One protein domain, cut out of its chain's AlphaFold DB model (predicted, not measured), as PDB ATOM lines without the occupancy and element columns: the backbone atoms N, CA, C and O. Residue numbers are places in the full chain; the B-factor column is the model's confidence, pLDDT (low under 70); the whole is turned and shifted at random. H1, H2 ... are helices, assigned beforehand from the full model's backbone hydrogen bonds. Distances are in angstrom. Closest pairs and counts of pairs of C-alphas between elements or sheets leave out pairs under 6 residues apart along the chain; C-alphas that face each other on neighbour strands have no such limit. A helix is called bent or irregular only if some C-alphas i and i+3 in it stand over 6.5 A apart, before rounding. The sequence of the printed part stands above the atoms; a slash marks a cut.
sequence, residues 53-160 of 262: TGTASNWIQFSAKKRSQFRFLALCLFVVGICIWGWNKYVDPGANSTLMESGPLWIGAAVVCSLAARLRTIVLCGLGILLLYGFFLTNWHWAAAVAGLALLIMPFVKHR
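AT A GLANCE: This is residues 53 to 160 of the 262 residues of the protein "Predicted membrane-bound metal-dependent hydrolase (DUF457)" of Mycobacterium tuberculosis (UniProt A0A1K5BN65). Two pairs of antiparallel helices, H2 with H4 and H5 with H6, make the two arms of a wide V, with the corner where H4 ends and H5 begins. The small helix H1 sits near that corner, while the short H3 packs on the far end of H2. The printed part has 108 residues with six named helices, H1 to H6 in order along the chain, and no named strand; its class is all helix. It is only just loose, close to extended, with a radius of gyration of the C-alphas of 19.5 A, and its spans of 59 by 35 by 19 A make it only just elongated.

HOW THE PARTS SIT: Begin with the longest helix, H2, residues 64 to 91. It touches H4, residues 103 to 117, at a shallow tilt of 18 degrees, opposite ways; look at the closest C-alphas, those of Ala 74 and Ala 110, 4.0 A apart. With residues 84 to 88 alone, H2 touches H3, residues 98 to 101, where the C-alphas of Ile 84 and Met 100 come closest at 5.7 A. H3 and H4 meet only through their link. H4 is close to but not clearly touching H5, residues 119 to 138, and their lines are about perpendicular at 84 degrees; the closest C-alphas are those of Leu 115 and Ile 122, 7.5 A apart. H5 forms a helical hairpin with H6, residues 142 to 156: the two touch at a shallow tilt of 22 degrees, opposite ways, closest at the C-alphas of Gly 128 and Gly 148, 3.8 A apart. H1, residues 55 to 59, is close to but not clearly touching H5, with the C-alphas of Ser 57 and Arg 120 closest at 7.1 A. Among the pairs that stay apart are H2 and H5, H4 and H6, and H1 and H2. Every O i to N i+4 pair is within hydrogen-bond range in H1, H2, H4 and H5; H6 has 9 of 11, and H3 is too short for such a pair.

IN THESE COORDINATES: Find C-alpha 64 at (32.631, 10.873, 43.825); from there H2 runs 39.3 A to C-alpha 91 at (2.448, -9.075, 28.576). H2 is neither bent nor irregular, but only just: C-alphas 88 and 91 are 6.1 A apart. H4 covers 21.4 A from first to last C-alpha, and H5 covers 27.8 A. H6 covers 22.4 A and ends at C-alpha 156, (42.029, 1.565, 32.908); it is only just irregular, with C-alphas 152 and 155 at 6.9 A.

THE WHOLE: The two C-alphas farthest apart are those of Asp 92 and His 141, 59.0 A. The printed part has no cut and no long link; the six-residue link from H2 to H3 is short, and the others are tight. The mean pLDDT of the printed part is 91.9, with residues 158 to 159 under 70.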
ATOM      1  N   THR A  53      41.810  11.986  42.052       78.12
ATOM      2  CA  THR A  53      41.423  13.129  42.902       78.12
ATOM      3  C   THR A  53      42.266  14.377  42.631       78.12
ATOM      4  O   THR A  53      42.164  15.360  43.364       78.12
ATOM      5  N   GLY A  54      43.103  14.348  41.589       74.38
ATOM      6  CA  GLY A  54      43.897  15.488  41.144       74.38
ATOM      7  C   GLY A  54      43.017  16.653  40.681       74.38
ATOM      8  O   GLY A  54      41.863  16.467  40.300       74.38
ATOM      9  N   THR A  55      43.569  17.868  40.704       76.12
ATOM     10  CA  THR A  55      42.828  19.101  40.374       76.12
ATOM     11  C   THR A  55      42.310  19.049  38.941       76.12
ATOM     12  O   THR A  55      41.117  19.232  38.732       76.12
ATOM     13  N   ALA A  56      43.170  18.692  37.982       76.69
ATOM     14  CA  ALA A  56      42.786  18.558  36.580       76.69
ATOM     15  C   ALA A  56      41.745  17.449  36.366       76.69
ATOM     16  O   ALA A  56      40.739  17.659  35.696       76.69
ATOM     17  N   SER A  57      41.915  16.291  37.016       81.00
ATOM     18  CA  SER A  57      40.922  15.215  36.952       81.00
ATOM     19  C   SER A  57      39.557  15.666  37.485       81.00
ATOM     20  O   SER A  57      38.536  15.245  36.952       81.00
ATOM     21  N   ASN A  58      39.520  16.516  38.517       86.31
ATOM     22  CA  ASN A  58      38.281  17.067  39.074       86.31
ATOM     23  C   ASN A  58      37.608  18.103  38.164       86.31
ATOM     24  O   ASN A  58      36.420  18.347  38.339       86.31
ATOM     25  N   TRP A  59      38.323  18.689  37.200       87.19
ATOM     26  CA  TRP A  59      37.730  19.598  36.212       87.19
ATOM     27  C   TRP A  59      36.975  18.840  35.117       87.19
ATOM     28  O   TRP A  59      35.969  19.324  34.615       87.19
ATOM     29  N   ILE A  60      37.419  17.623  34.788       88.56
ATOM     30  CA  ILE A  60      36.825  16.785  33.730       88.56
ATOM     31  C   ILE A  60      35.924  15.662  34.270       88.56
ATOM     32  O   ILE A  60      35.553  14.744  33.538       88.56
ATOM     33  N   GLN A  61      35.598  15.668  35.566       92.38
ATOM     34  CA  GLN A  61      34.777  14.624  36.178       92.38
ATOM     35  C   GLN A  61      33.895  15.168  37.301       92.38
ATOM     36  O   GLN A  61      34.275  16.068  38.043       92.38
ATOM     37  N   PHE A  62      32.744  14.535  37.513       93.19
ATOM     38  CA  PHE A  62      31.913  14.832  38.674       93.19
ATOM     39  C   PHE A  62      32.521  14.302  39.981       93.19
ATOM     40  O   PHE A  62      33.250  13.304  40.005       93.19
ATOM     41  N   SER A  63      32.145  14.925  41.103       92.44
ATOM     42  CA  SER A  63      32.532  14.458  42.439       92.44
ATOM     43  C   SER A  63      32.155  12.987  42.660       92.44
ATOM     44  O   SER A  63      31.217  12.461  42.055       92.44
ATOM     45  N   ALA A  64      32.877  12.292  43.548       91.38
ATOM     46  CA  ALA A  64      32.631  10.873  43.825       91.38
ATOM     47  C   ALA A  64      31.168  10.593  44.224       91.38
ATOM     48  O   ALA A  64      30.574   9.636  43.723       91.38
ATOM     49  N   LYS A  65      30.567  11.482  45.030       95.19
ATOM     50  CA  LYS A  65      29.150  11.423  45.419       95.19
ATOM     51  C   LYS A  65      28.225  11.506  44.201       95.19
ATOM     52  O   LYS A  65      27.415  10.604  44.008       95.19
ATOM     53  N   LYS A  66      28.399  12.514  43.334       95.88
ATOM     54  CA  LYS A  66      27.592  12.677  42.110       95.88
ATOM     55  C   LYS A  66      27.750  11.495  41.150       95.88
ATOM     56  O   LYS A  66      26.762  10.981  40.647       95.88
ATOM     57  N   ARG A  67      28.969  10.978  40.957       94.88
ATOM     58  CA  ARG A  67      29.194   9.766  40.141       94.88
ATOM     59  C   ARG A  67      28.517   8.529  40.719       94.88
ATOM     60  O   ARG A  67      28.091   7.657  39.970       94.88
ATOM     61  N   SER A  68      28.454   8.407  42.043       96.12
ATOM     62  CA  SER A  68      27.699   7.330  42.687       96.12
ATOM     63  C   SER A  68      26.200   7.480  42.442       96.12
ATOM     64  O   SER A  68      25.557   6.508  42.062       96.12
ATOM     65  N   GLN A  69      25.672   8.700  42.577       97.81
ATOM     66  CA  GLN A  69      24.270   9.010  42.288       97.81
ATOM     67  C   GLN A  69      23.914   8.712  40.829       97.81
ATOM     68  O   GLN A  69      22.924   8.038  40.586       97.81
ATOM     69  N   PHE A  70      24.746   9.116  39.864       97.62
ATOM     70  CA  PHE A  70      24.519   8.808  38.451       97.62
ATOM     71  C   PHE A  70      24.546   7.309  38.147       97.62
ATOM     72  O   PHE A  70      23.732   6.848  37.358       97.62
ATOM     73  N   ARG A  71      25.434   6.530  38.783       97.69
ATOM     74  CA  ARG A  71      25.448   5.062  38.627       97.69
ATOM     75  C   ARG A  71      24.181   4.417  39.172       97.69
ATOM     76  O   ARG A  71      23.629   3.536  38.526       97.69
ATOM     77  N   PHE A  72      23.738   4.859  40.345       97.94
ATOM     78  CA  PHE A  72      22.504   4.371  40.947       97.94
ATOM     79  C   PHE A  72      21.288   4.740  40.091       97.94
ATOM     80  O   PHE A  72      20.508   3.868  39.731       97.94
ATOM     81  N   LEU A  73      21.187   6.006  39.680       98.00
ATOM     82  CA  LEU A  73      20.115   6.484  38.814       98.00
ATOM     83  C   LEU A  73      20.107   5.740  37.474       98.00
ATOM     84  O   LEU A  73      19.052   5.295  37.044       98.00
ATOM     85  N   ALA A  74      21.271   5.530  36.854       98.06
ATOM     86  CA  ALA A  74      21.386   4.735  35.635       98.06
ATOM     87  C   ALA A  74      20.811   3.325  35.818       98.06
ATOM     88  O   ALA A  74      20.044   2.873  34.976       98.06
ATOM     89  N   LEU A  75      21.131   2.651  36.927       98.12
ATOM     90  CA  LEU A  75      20.588   1.326  37.226       98.12
ATOM     91  C   LEU A  75      19.061   1.360  37.377       98.12
ATOM     92  O   LEU A  75      18.377   0.554  36.752       98.12
ATOM     93  N   CYS A  76      18.522   2.301  38.157       98.31
ATOM     94  CA  CYS A  76      17.078   2.433  38.352       98.31
ATOM     95  C   CYS A  76      16.341   2.699  37.032       98.31
ATOM     96  O   CYS A  76      15.385   1.996  36.717       98.31
ATOM     97  N   LEU A  77      16.807   3.673  36.244       98.19
ATOM     98  CA  LEU A  77      16.210   4.027  34.953       98.19
ATOM     99  C   LEU A  77      16.270   2.854  33.966       98.19
ATOM    100  O   LEU A  77      15.315   2.619  33.233       98.19
ATOM    101  N   PHE A  78      17.367   2.090  33.971       98.31
ATOM    102  CA  PHE A  78      17.524   0.925  33.104       98.31
ATOM    103  C   PHE A  78      16.535  -0.185  33.458       98.31
ATOM    104  O   PHE A  78      15.881  -0.722  32.569       98.31
ATOM    105  N   VAL A  79      16.394  -0.497  34.751       98.19
ATOM    106  CA  VAL A  79      15.435  -1.502  35.234       98.19
ATOM    107  C   VAL A  79      14.008  -1.089  34.883       98.19
ATOM    108  O   VAL A  79      13.283  -1.884  34.293       98.19
ATOM    109  N   VAL A  80      13.626   0.163  35.157       98.06
ATOM    110  CA  VAL A  80      12.304   0.700  34.788       98.06
ATOM    111  C   VAL A  80      12.075   0.598  33.279       98.06
ATOM    112  O   VAL A  80      11.044   0.086  32.850       98.06
ATOM    113  N   GLY A  81      13.051   1.013  32.468       97.62
ATOM    114  CA  GLY A  81      12.963   0.950  31.011       97.62
ATOM    115  C   GLY A  81      12.811  -0.472  30.467       97.62
ATOM    116  O   GLY A  81      11.973  -0.693  29.596       97.62
ATOM    117  N   ILE A  82      13.556  -1.445  31.007       97.81
ATOM    118  CA  ILE A  82      13.413  -2.866  30.647       97.81
ATOM    119  C   ILE A  82      12.048  -3.408  31.062       97.81
ATOM    120  O   ILE A  82      11.430  -4.116  30.273       97.81
ATOM    121  N   CYS A  83      11.569  -3.095  32.269       97.38
ATOM    122  CA  CYS A  83      10.260  -3.550  32.731       97.38
ATOM    123  C   CYS A  83       9.138  -3.017  31.834       97.38
ATOM    124  O   CYS A  83       8.293  -3.798  31.408       97.38
ATOM    125  N   ILE A  84       9.161  -1.723  31.491       96.31
ATOM    126  CA  ILE A  84       8.180  -1.102  30.590       96.31
ATOM    127  C   ILE A  84       8.256  -1.729  29.191       96.31
ATOM    128  O   ILE A  84       7.241  -2.153  28.642       96.31
ATOM    129  N   TRP A  85       9.461  -1.829  28.621       95.62
ATOM    130  CA  TRP A  85       9.658  -2.396  27.286       95.62
ATOM    131  C   TRP A  85       9.248  -3.872  27.214       95.62
ATOM    132  O   TRP A  85       8.583  -4.292  26.269       95.62
ATOM    133  N   GLY A  86       9.615  -4.658  28.227       95.94
ATOM    134  CA  GLY A  86       9.260  -6.068  28.334       95.94
ATOM    135  C   GLY A  86       7.759  -6.276  28.531       95.94
ATOM    136  O   GLY A  86       7.188  -7.151  27.887       95.94
ATOM    137  N   TRP A  87       7.107  -5.451  29.353       96.19
ATOM    138  CA  TRP A  87       5.658  -5.511  29.550       96.19
ATOM    139  C   TRP A  87       4.904  -5.270  28.241       96.19
ATOM    140  O   TRP A  87       4.099  -6.106  27.837       96.19
ATOM    141  N   ASN A  88       5.236  -4.183  27.535       94.62
ATOM    142  CA  ASN A  88       4.625  -3.851  26.248       94.62
ATOM    143  C   ASN A  88       4.866  -4.947  25.194       94.62
ATOM    144  O   ASN A  88       4.022  -5.204  24.350       94.62
ATOM    145  N   LYS A  89       6.017  -5.627  25.229       94.31
ATOM    146  CA  LYS A  89       6.345  -6.654  24.231       94.31
ATOM    147  C   LYS A  89       5.732  -8.027  24.522       94.31
ATOM    148  O   LYS A  89       5.406  -8.741  23.576       94.31
ATOM    149  N   TYR A  90       5.648  -8.427  25.790       96.56
ATOM    150  CA  TYR A  90       5.359  -9.817  26.167       96.56
ATOM    151  C   TYR A  90       4.081 -10.001  26.983       96.56
ATOM    152  O   TYR A  90       3.540 -11.102  26.979       96.56
ATOM    153  N   VAL A  91       3.622  -8.971  27.697       95.75
ATOM    154  CA  VAL A  91       2.448  -9.075  28.576       95.75
ATOM    155  C   VAL A  91       1.214  -8.493  27.904       95.75
ATOM    156  O   VAL A  91       0.182  -9.153  27.872       95.75
ATOM    157  N   ASP A  92       1.333  -7.290  27.342       93.62
ATOM    158  CA  ASP A  92       0.215  -6.597  26.692       93.62
ATOM    159  C   ASP A  92       0.644  -5.927  25.371       93.62
ATOM    160  O   ASP A  92       0.787  -4.699  25.297       93.62
ATOM    161  N   PRO A  93       0.924  -6.733  24.328       87.00
ATOM    162  CA  PRO A  93       1.296  -6.234  23.010       87.00
ATOM    163  C   PRO A  93       0.112  -5.516  22.357       87.00
ATOM    164  O   PRO A  93      -0.781  -6.142  21.793       87.00
ATOM    165  N   GLY A  94       0.126  -4.183  22.422       82.81
ATOM    166  CA  GLY A  94      -0.938  -3.325  21.887       82.81
ATOM    167  C   GLY A  94      -1.419  -2.238  22.847       82.81
ATOM    168  O   GLY A  94      -2.262  -1.422  22.469       82.81
ATOM    169  N   ALA A  95      -0.876  -2.186  24.068       84.50
ATOM    170  CA  ALA A  95      -1.132  -1.104  25.007       84.50
ATOM    171  C   ALA A  95      -0.602   0.243  24.470       84.50
ATOM    172  O   ALA A  95       0.533   0.639  24.741       84.50
ATOM    173  N   ASN A  96      -1.451   0.990  23.755       81.00
ATOM    174  CA  ASN A  96      -1.179   2.345  23.252       81.00
ATOM    175  C   ASN A  96      -1.236   3.389  24.378       81.00
ATOM    176  O   ASN A  96      -2.038   4.325  24.356       81.00
ATOM    177  N   SER A  97      -0.400   3.223  25.400       90.62
ATOM    178  CA  SER A  97      -0.158   4.273  26.384       90.62
ATOM    179  C   SER A  97       1.215   4.882  26.149       90.62
ATOM    180  O   SER A  97       2.203   4.178  25.933       90.62
ATOM    181  N   THR A  98       1.292   6.205  26.264       91.50
ATOM    182  CA  THR A  98       2.550   6.961  26.181       91.50
ATOM    183  C   THR A  98       3.611   6.429  27.150       91.50
ATOM    184  O   THR A  98       4.806   6.473  26.862       91.50
ATOM    185  N   LEU A  99       3.186   5.868  28.288       91.56
ATOM    186  CA  LEU A  99       4.073   5.214  29.243       91.56
ATOM    187  C   LEU A  99       4.719   3.949  28.662       91.56
ATOM    188  O   LEU A  99       5.927   3.785  28.812       91.56
ATOM    189  N   MET A 100       3.962   3.083  27.982       90.75
ATOM    190  CA  MET A 100       4.481   1.836  27.393       90.75
ATOM    191  C   MET A 100       5.441   2.087  26.225       90.75
ATOM    192  O   MET A 100       6.415   1.352  26.047       90.75
ATOM    193  N   GLU A 101       5.231   3.174  25.483       91.88
ATOM    194  CA  GLU A 101       6.146   3.626  24.430       91.88
ATOM    195  C   GLU A 101       7.408   4.308  24.981       91.88
ATOM    196  O   GLU A 101       8.422   4.395  24.291       91.88
ATOM    197  N   SER A 102       7.396   4.756  26.243       95.56
ATOM    198  CA  SER A 102       8.524   5.484  26.838       95.56
ATOM    199  C   SER A 102       9.718   4.600  27.223       95.56
ATOM    200  O   SER A 102      10.790   5.132  27.506       95.56
ATOM    201  N   GLY A 103       9.582   3.266  27.223       94.62
ATOM    202  CA  GLY A 103      10.631   2.319  27.642       94.62
ATOM    203  C   GLY A 103      12.032   2.622  27.073       94.62
ATOM    204  O   GLY A 103      12.982   2.759  27.851       94.62
ATOM    205  N   PRO A 104      12.188   2.823  25.748       95.75
ATOM    206  CA  PRO A 104      13.459   3.216  25.138       95.75
ATOM    207  C   PRO A 104      14.034   4.544  25.655       95.75
ATOM    208  O   PRO A 104      15.253   4.662  25.775       95.75
ATOM    209  N   LEU A 105      13.198   5.529  26.007       96.69
ATOM    210  CA  LEU A 105      13.658   6.807  26.568       96.69
ATOM    211  C   LEU A 105      14.275   6.615  27.958       96.69
ATOM    212  O   LEU A 105      15.325   7.192  28.241       96.69
ATOM    213  N   TRP A 106      13.684   5.763  28.801       97.88
ATOM    214  CA  TRP A 106      14.245   5.408  30.112       97.88
ATOM    215  C   TRP A 106      15.595   4.699  29.979       97.88
ATOM    216  O   TRP A 106      16.549   5.034  30.686       97.88
ATOM    217  N   ILE A 107      15.710   3.775  29.018       97.06
ATOM    218  CA  ILE A 107      16.978   3.108  28.692       97.06
ATOM    219  C   ILE A 107      18.005   4.135  28.185       97.06
ATOM    220  O   ILE A 107      19.150   4.133  28.638       97.06
ATOM    221  N   GLY A 108      17.610   5.055  27.303       96.44
ATOM    222  CA  GLY A 108      18.469   6.140  26.825       96.44
ATOM    223  C   GLY A 108      18.973   7.033  27.962       96.44
ATOM    224  O   GLY A 108      20.175   7.285  28.074       96.44
ATOM    225  N   ALA A 109      18.087   7.442  28.872       97.12
ATOM    226  CA  ALA A 109      18.445   8.222  30.056       97.12
ATOM    227  C   ALA A 109      19.403   7.457  30.987       97.12
ATOM    228  O   ALA A 109      20.344   8.046  31.532       97.12
ATOM    229  N   ALA A 110      19.227   6.138  31.127       97.25
ATOM    230  CA  ALA A 110      20.150   5.281  31.861       97.25
ATOM    231  C   ALA A 110      21.553   5.267  31.242       97.25
ATOM    232  O   ALA A 110      22.549   5.399  31.962       97.25
ATOM    233  N   VAL A 111      21.647   5.160  29.911       95.69
ATOM    234  CA  VAL A 111      22.920   5.235  29.181       95.69
ATOM    235  C   VAL A 111      23.583   6.591  29.410       95.69
ATOM    236  O   VAL A 111      24.747   6.627  29.810       95.69
ATOM    237  N   VAL A 112      22.853   7.699  29.260       95.81
ATOM    238  CA  VAL A 112      23.382   9.053  29.503       95.81
ATOM    239  C   VAL A 112      23.899   9.201  30.937       95.81
ATOM    240  O   VAL A 112      25.017   9.679  31.137       95.81
ATOM    241  N   CYS A 113      23.154   8.733  31.942       95.50
ATOM    242  CA  CYS A 113      23.602   8.757  33.339       95.50
ATOM    243  C   CYS A 113      24.859   7.895  33.559       95.50
ATOM    244  O   CYS A 113      25.790   8.309  34.255       95.50
ATOM    245  N   SER A 114      24.928   6.715  32.939       95.31
ATOM    246  CA  SER A 114      26.100   5.833  32.998       95.31
ATOM    247  C   SER A 114      27.337   6.485  32.368       95.31
ATOM    248  O   SER A 114      28.428   6.446  32.949       95.31
ATOM    249  N   LEU A 115      27.167   7.157  31.226       93.56
ATOM    250  CA  LEU A 115      28.218   7.924  30.559       93.56
ATOM    251  C   LEU A 115      28.663   9.120  31.410       93.56
ATOM    252  O   LEU A 115      29.859   9.297  31.634       93.56
ATOM    253  N   ALA A 116      27.727   9.881  31.982       93.56
ATOM    254  CA  ALA A 116      28.028  10.991  32.887       93.56
ATOM    255  C   ALA A 116      28.836  10.529  34.114       93.56
ATOM    256  O   ALA A 116      29.801  11.183  34.519       93.56
ATOM    257  N   ALA A 117      28.530   9.352  34.672       94.19
ATOM    258  CA  ALA A 117      29.322   8.761  35.750       94.19
ATOM    259  C   ALA A 117      30.770   8.424  35.339       94.19
ATOM    260  O   ALA A 117      31.653   8.344  36.201       94.19
ATOM    261  N   ARG A 118      31.018   8.242  34.036       94.12
ATOM    262  CA  ARG A 118      32.307   7.893  33.421       94.12
ATOM    263  C   ARG A 118      32.906   9.035  32.588       94.12
ATOM    264  O   ARG A 118      33.812   8.776  31.801       94.12
ATOM    265  N   LEU A 119      32.473  10.285  32.796       92.81
ATOM    266  CA  LEU A 119      32.871  11.441  31.978       92.81
ATOM    267  C   LEU A 119      34.390  11.541  31.760       92.81
ATOM    268  O   LEU A 119      34.832  11.656  30.624       92.81
ATOM    269  N   ARG A 120      35.194  11.381  32.820       90.38
ATOM    270  CA  ARG A 120      36.666  11.364  32.723       90.38
ATOM    271  C   ARG A 120      37.176  10.355  31.697       90.38
ATOM    272  O   ARG A 120      38.035  10.682  30.893       90.38
ATOM    273  N   THR A 121      36.678   9.123  31.760       91.94
ATOM    274  CA  THR A 121      37.083   8.046  30.851       91.94
ATOM    275  C   THR A 121      36.708   8.395  29.420       91.94
ATOM    276  O   THR A 121      37.523   8.206  28.532       91.94
ATOM    277  N   ILE A 122      35.515   8.952  29.202       93.00
ATOM    278  CA  ILE A 122      35.053   9.361  27.871       93.00
ATOM    279  C   ILE A 122      35.934  10.475  27.313       93.00
ATOM    280  O   ILE A 122      36.374  10.373  26.177       93.00
ATOM    281  N   VAL A 123      36.233  11.504  28.110       91.00
ATOM    282  CA  VAL A 123      37.092  12.620  27.691       91.00
ATOM    283  C   VAL A 123      38.497  12.122  27.353       91.00
ATOM    284  O   VAL A 123      39.002  12.423  26.277       91.00
ATOM    285  N   LEU A 124      39.112  11.321  28.228       90.88
ATOM    286  CA  LEU A 124      40.457  10.791  27.993       90.88
ATOM    287  C   LEU A 124      40.497   9.865  26.772       90.88
ATOM    288  O   LEU A 124      41.350  10.045  25.907       90.88
ATOM    289  N   CYS A 125      39.548   8.933  26.646       93.44
ATOM    290  CA  CYS A 125      39.486   8.059  25.479       93.44
ATOM    291  C   CYS A 125      39.191   8.843  24.194       93.44
ATOM    292  O   CYS A 125      39.803   8.575  23.168       93.44
ATOM    293  N   GLY A 126      38.289   9.825  24.243       93.81
ATOM    294  CA  GLY A 126      37.947  10.671  23.101       93.81
ATOM    295  C   GLY A 126      39.143  11.480  22.605       93.81
ATOM    296  O   GLY A 126      39.438  11.459  21.413       93.81
ATOM    297  N   LEU A 127      39.885  12.118  23.516       93.00
ATOM    298  CA  LEU A 127      41.133  12.808  23.180       93.00
ATOM    299  C   LEU A 127      42.189  11.834  22.637       93.00
ATOM    300  O   LEU A 127      42.863  12.147  21.660       93.00
ATOM    301  N   GLY A 128      42.304  10.640  23.226       94.75
ATOM    302  CA  GLY A 128      43.229   9.610  22.757       94.75
ATOM    303  C   GLY A 128      42.937   9.145  21.328       94.75
ATOM    304  O   GLY A 128      43.840   9.100  20.494       94.75
ATOM    305  N   ILE A 129      41.664   8.872  21.026       96.25
ATOM    306  CA  ILE A 129      41.191   8.515  19.681       96.25
ATOM    307  C   ILE A 129      41.434   9.666  18.707       96.25
ATOM    308  O   ILE A 129      41.915   9.419  17.607       96.25
ATOM    309  N   LEU A 130      41.155  10.912  19.101       96.00
ATOM    310  CA  LEU A 130      41.367  12.077  18.243       96.00
ATOM    311  C   LEU A 130      42.843  12.236  17.851       96.00
ATOM    312  O   LEU A 130      43.133  12.485  16.684       96.00
ATOM    313  N   LEU A 131      43.775  12.046  18.790       94.62
ATOM    314  CA  LEU A 131      45.210  12.100  18.499       94.62
ATOM    315  C   LEU A 131      45.663  10.963  17.576       94.62
ATOM    316  O   LEU A 131      46.436  11.201  16.650       94.62
ATOM    317  N   LEU A 132      45.166   9.742  17.793       95.69
ATOM    318  CA  LEU A 132      45.465   8.599  16.924       95.69
ATOM    319  C   LEU A 132      44.874   8.765  15.526       95.69
ATOM    320  O   LEU A 132      45.514   8.417  14.539       95.69
ATOM    321  N   TYR A 133      43.672   9.323  15.437       95.75
ATOM    322  CA  TYR A 133      43.023   9.615  14.169       95.75
ATOM    323  C   TYR A 133      43.739  10.741  13.419       95.75
ATOM    324  O   TYR A 133      43.961  10.622  12.218       95.75
ATOM    325  N   GLY A 134      44.179  11.788  14.125       93.50
ATOM    326  CA  GLY A 134      45.041  12.832  13.569       93.50
ATOM    327  C   GLY A 134      46.343  12.249  13.017       93.50
ATOM    328  O   GLY A 134      46.674  12.489  11.857       93.50
ATOM    329  N   PHE A 135      47.021  11.401  13.799       94.69
ATOM    330  CA  PHE A 135      48.190  10.641  13.348       94.69
ATOM    331  C   PHE A 135      47.910   9.847  12.065       94.69
ATOM    332  O   PHE A 135      48.652   9.989  11.099       94.69
ATOM    333  N   PHE A 136      46.814   9.084  12.028       96.31
ATOM    334  CA  PHE A 136      46.444   8.256  10.882       96.31
ATOM    335  C   PHE A 136      46.106   9.066   9.621       96.31
ATOM    336  O   PHE A 136      46.587   8.742   8.540       96.31
ATOM    337  N   LEU A 137      45.287  10.115   9.739       96.12
ATOM    338  CA  LEU A 137      44.808  10.869   8.577       96.12
ATOM    339  C   LEU A 137      45.853  11.807   7.981       96.12
ATOM    340  O   LEU A 137      45.881  12.017   6.771       96.12
ATOM    341  N   THR A 138      46.637  12.452   8.837       92.88
ATOM    342  CA  THR A 138      47.469  13.596   8.434       92.88
ATOM    343  C   THR A 138      48.959  13.313   8.561       92.88
ATOM    344  O   THR A 138      49.763  14.222   8.371       92.88
ATOM    345  N   ASN A 139      49.332  12.065   8.875       91.56
ATOM    346  CA  ASN A 139      50.709  11.665   9.157       91.56
ATOM    347  C   ASN A 139      51.374  12.605  10.177       91.56
ATOM    348  O   ASN A 139      52.526  13.010  10.004       91.56
ATOM    349  N   TRP A 140      50.638  12.998  11.230       89.31
ATOM    350  CA  TRP A 140      51.233  13.760  12.330       89.31
ATOM    351  C   TRP A 140      52.439  13.017  12.901       89.31
ATOM    352  O   TRP A 140      52.595  11.806  12.748       89.31
ATOM    353  N   HIS A 141      53.298  13.743  13.610       90.38
ATOM    354  CA  HIS A 141      54.431  13.124  14.277       90.38
ATOM    355  C   HIS A 141      53.957  12.001  15.216       90.38
ATOM    356  O   HIS A 141      52.971  12.153  15.940       90.38
ATOM    357  N   TRP A 142      54.683  10.885  15.256       91.25
ATOM    358  CA  TRP A 142      54.342   9.692  16.046       91.25
ATOM    359  C   TRP A 142      54.221   9.954  17.561       91.25
ATOM    360  O   TRP A 142      53.582   9.186  18.277       91.25
ATOM    361  N   ALA A 143      54.738  11.086  18.051       89.12
ATOM    362  CA  ALA A 143      54.461  11.597  19.397       89.12
ATOM    363  C   ALA A 143      52.950  11.758  19.676       89.12
ATOM    364  O   ALA A 143      52.505  11.499  20.795       89.12
ATOM    365  N   ALA A 144      52.152  12.123  18.665       90.50
ATOM    366  CA  ALA A 144      50.695  12.154  18.763       90.50
ATOM    367  C   ALA A 144      50.118  10.749  18.986       90.50
ATOM    368  O   ALA A 144      49.230  10.583  19.819       90.50
ATOM    369  N   ALA A 145      50.661   9.726  18.316       93.00
ATOM    370  CA  ALA A 145      50.246   8.341  18.528       93.00
ATOM    371  C   ALA A 145      50.591   7.852  19.944       93.00
ATOM    372  O   ALA A 145      49.748   7.249  20.605       93.00
ATOM    373  N   VAL A 146      51.788   8.172  20.453       90.50
ATOM    374  CA  VAL A 146      52.196   7.840  21.831       90.50
ATOM    375  C   VAL A 146      51.284   8.510  22.854       90.50
ATOM    376  O   VAL A 146      50.768   7.841  23.750       90.50
ATOM    377  N   ALA A 147      51.034   9.813  22.706       89.56
ATOM    378  CA  ALA A 147      50.113  10.544  23.572       89.56
ATOM    379  C   ALA A 147      48.683   9.980  23.482       89.56
ATOM    380  O   ALA A 147      48.020   9.802  24.504       89.56
ATOM    381  N   GLY A 148      48.229   9.634  22.276       92.56
ATOM    382  CA  GLY A 148      46.919   9.041  22.037       92.56
ATOM    383  C   GLY A 148      46.734   7.689  22.729       92.56
ATOM    384  O   GLY A 148      45.759   7.492  23.457       92.56
ATOM    385  N   LEU A 149      47.709   6.785  22.588       92.19
ATOM    386  CA  LEU A 149      47.730   5.497  23.292       92.19
ATOM    387  C   LEU A 149      47.783   5.679  24.813       92.19
ATOM    388  O   LEU A 149      47.052   5.003  25.537       92.19
ATOM    389  N   ALA A 150      48.594   6.616  25.308       88.62
ATOM    390  CA  ALA A 150      48.679   6.907  26.736       88.62
ATOM    391  C   ALA A 150      47.322   7.354  27.308       88.62
ATOM    392  O   ALA A 150      46.883   6.835  28.338       88.62
ATOM    393  N   LEU A 151      46.626   8.267  26.620       90.19
ATOM    394  CA  LEU A 151      45.297   8.749  27.004       90.19
ATOM    395  C   LEU A 151      44.231   7.643  26.962       90.19
ATOM    396  O   LEU A 151      43.363   7.618  27.833       90.19
ATOM    397  N   LEU A 152      44.314   6.713  26.006       91.69
ATOM    398  CA  LEU A 152      43.421   5.552  25.934       91.69
ATOM    399  C   LEU A 152      43.627   4.576  27.095       91.69
ATOM    400  O   LEU A 152      42.659   4.028  27.615       91.69
ATOM    401  N   ILE A 153      44.875   4.342  27.504       88.75
ATOM    402  CA  ILE A 153      45.202   3.363  28.548       88.75
ATOM    403  C   ILE A 153      44.922   3.935  29.946       88.75
ATOM    404  O   ILE A 153      44.434   3.220  30.825       88.75
ATOM    405  N   MET A 154      45.176   5.232  30.158       86.06
ATOM    406  CA  MET A 154      45.118   5.899  31.466       86.06
ATOM    407  C   MET A 154      43.846   5.626  32.296       86.06
ATOM    408  O   MET A 154      43.974   5.382  33.499       86.06
ATOM    409  N   PRO A 155      42.616   5.617  31.739       86.75
ATOM    410  CA  PRO A 155      41.407   5.345  32.515       86.75
ATOM    411  C   PRO A 155      41.351   3.940  33.129       86.75
ATOM    412  O   PRO A 155      40.649   3.741  34.126       86.75
ATOM    413  N   PHE A 156      42.060   2.979  32.534       84.69
ATOM    414  CA  PHE A 156      42.029   1.565  32.908       84.69
ATOM    415  C   PHE A 156      43.131   1.187  33.902       84.69
ATOM    416  O   PHE A 156      43.031   0.162  34.579       84.69
ATOM    417  N   VAL A 157      44.145   2.036  34.065       81.81
ATOM    418  CA  VAL A 157      45.213   1.815  35.040       81.81
ATOM    419  C   VAL A 157      44.716   2.203  36.432       81.81
ATOM    420  O   VAL A 157      44.284   3.329  36.689       81.81
ATOM    421  N   LYS A 158      44.748   1.247  37.366       69.00
ATOM    422  CA  LYS A 158      44.304   1.467  38.756       69.00
ATOM    423  C   LYS A 158      45.298   2.283  39.586       69.00
ATOM    424  O   LYS A 158      44.877   2.940  40.535       69.00
ATOM    425  N   HIS A 159      46.580   2.234  39.238       60.41
ATOM    426  CA  HIS A 159      47.669   2.850  39.991       60.41
ATOM    427  C   HIS A 159      48.341   3.946  39.173       60.41
ATOM    428  O   HIS A 159      48.320   3.890  37.947       60.41
ATOM    429  N   ARG A 160      49.015   4.877  39.857       70.25
ATOM    430  CA  ARG A 160      49.875   5.932  39.284       70.25
ATOM    431  C   ARG A 160      50.983   5.413  38.336       70.25
ATOM    432  O   ARG A 160      51.811   6.166  37.856       70.25
TER     433      ARG A 160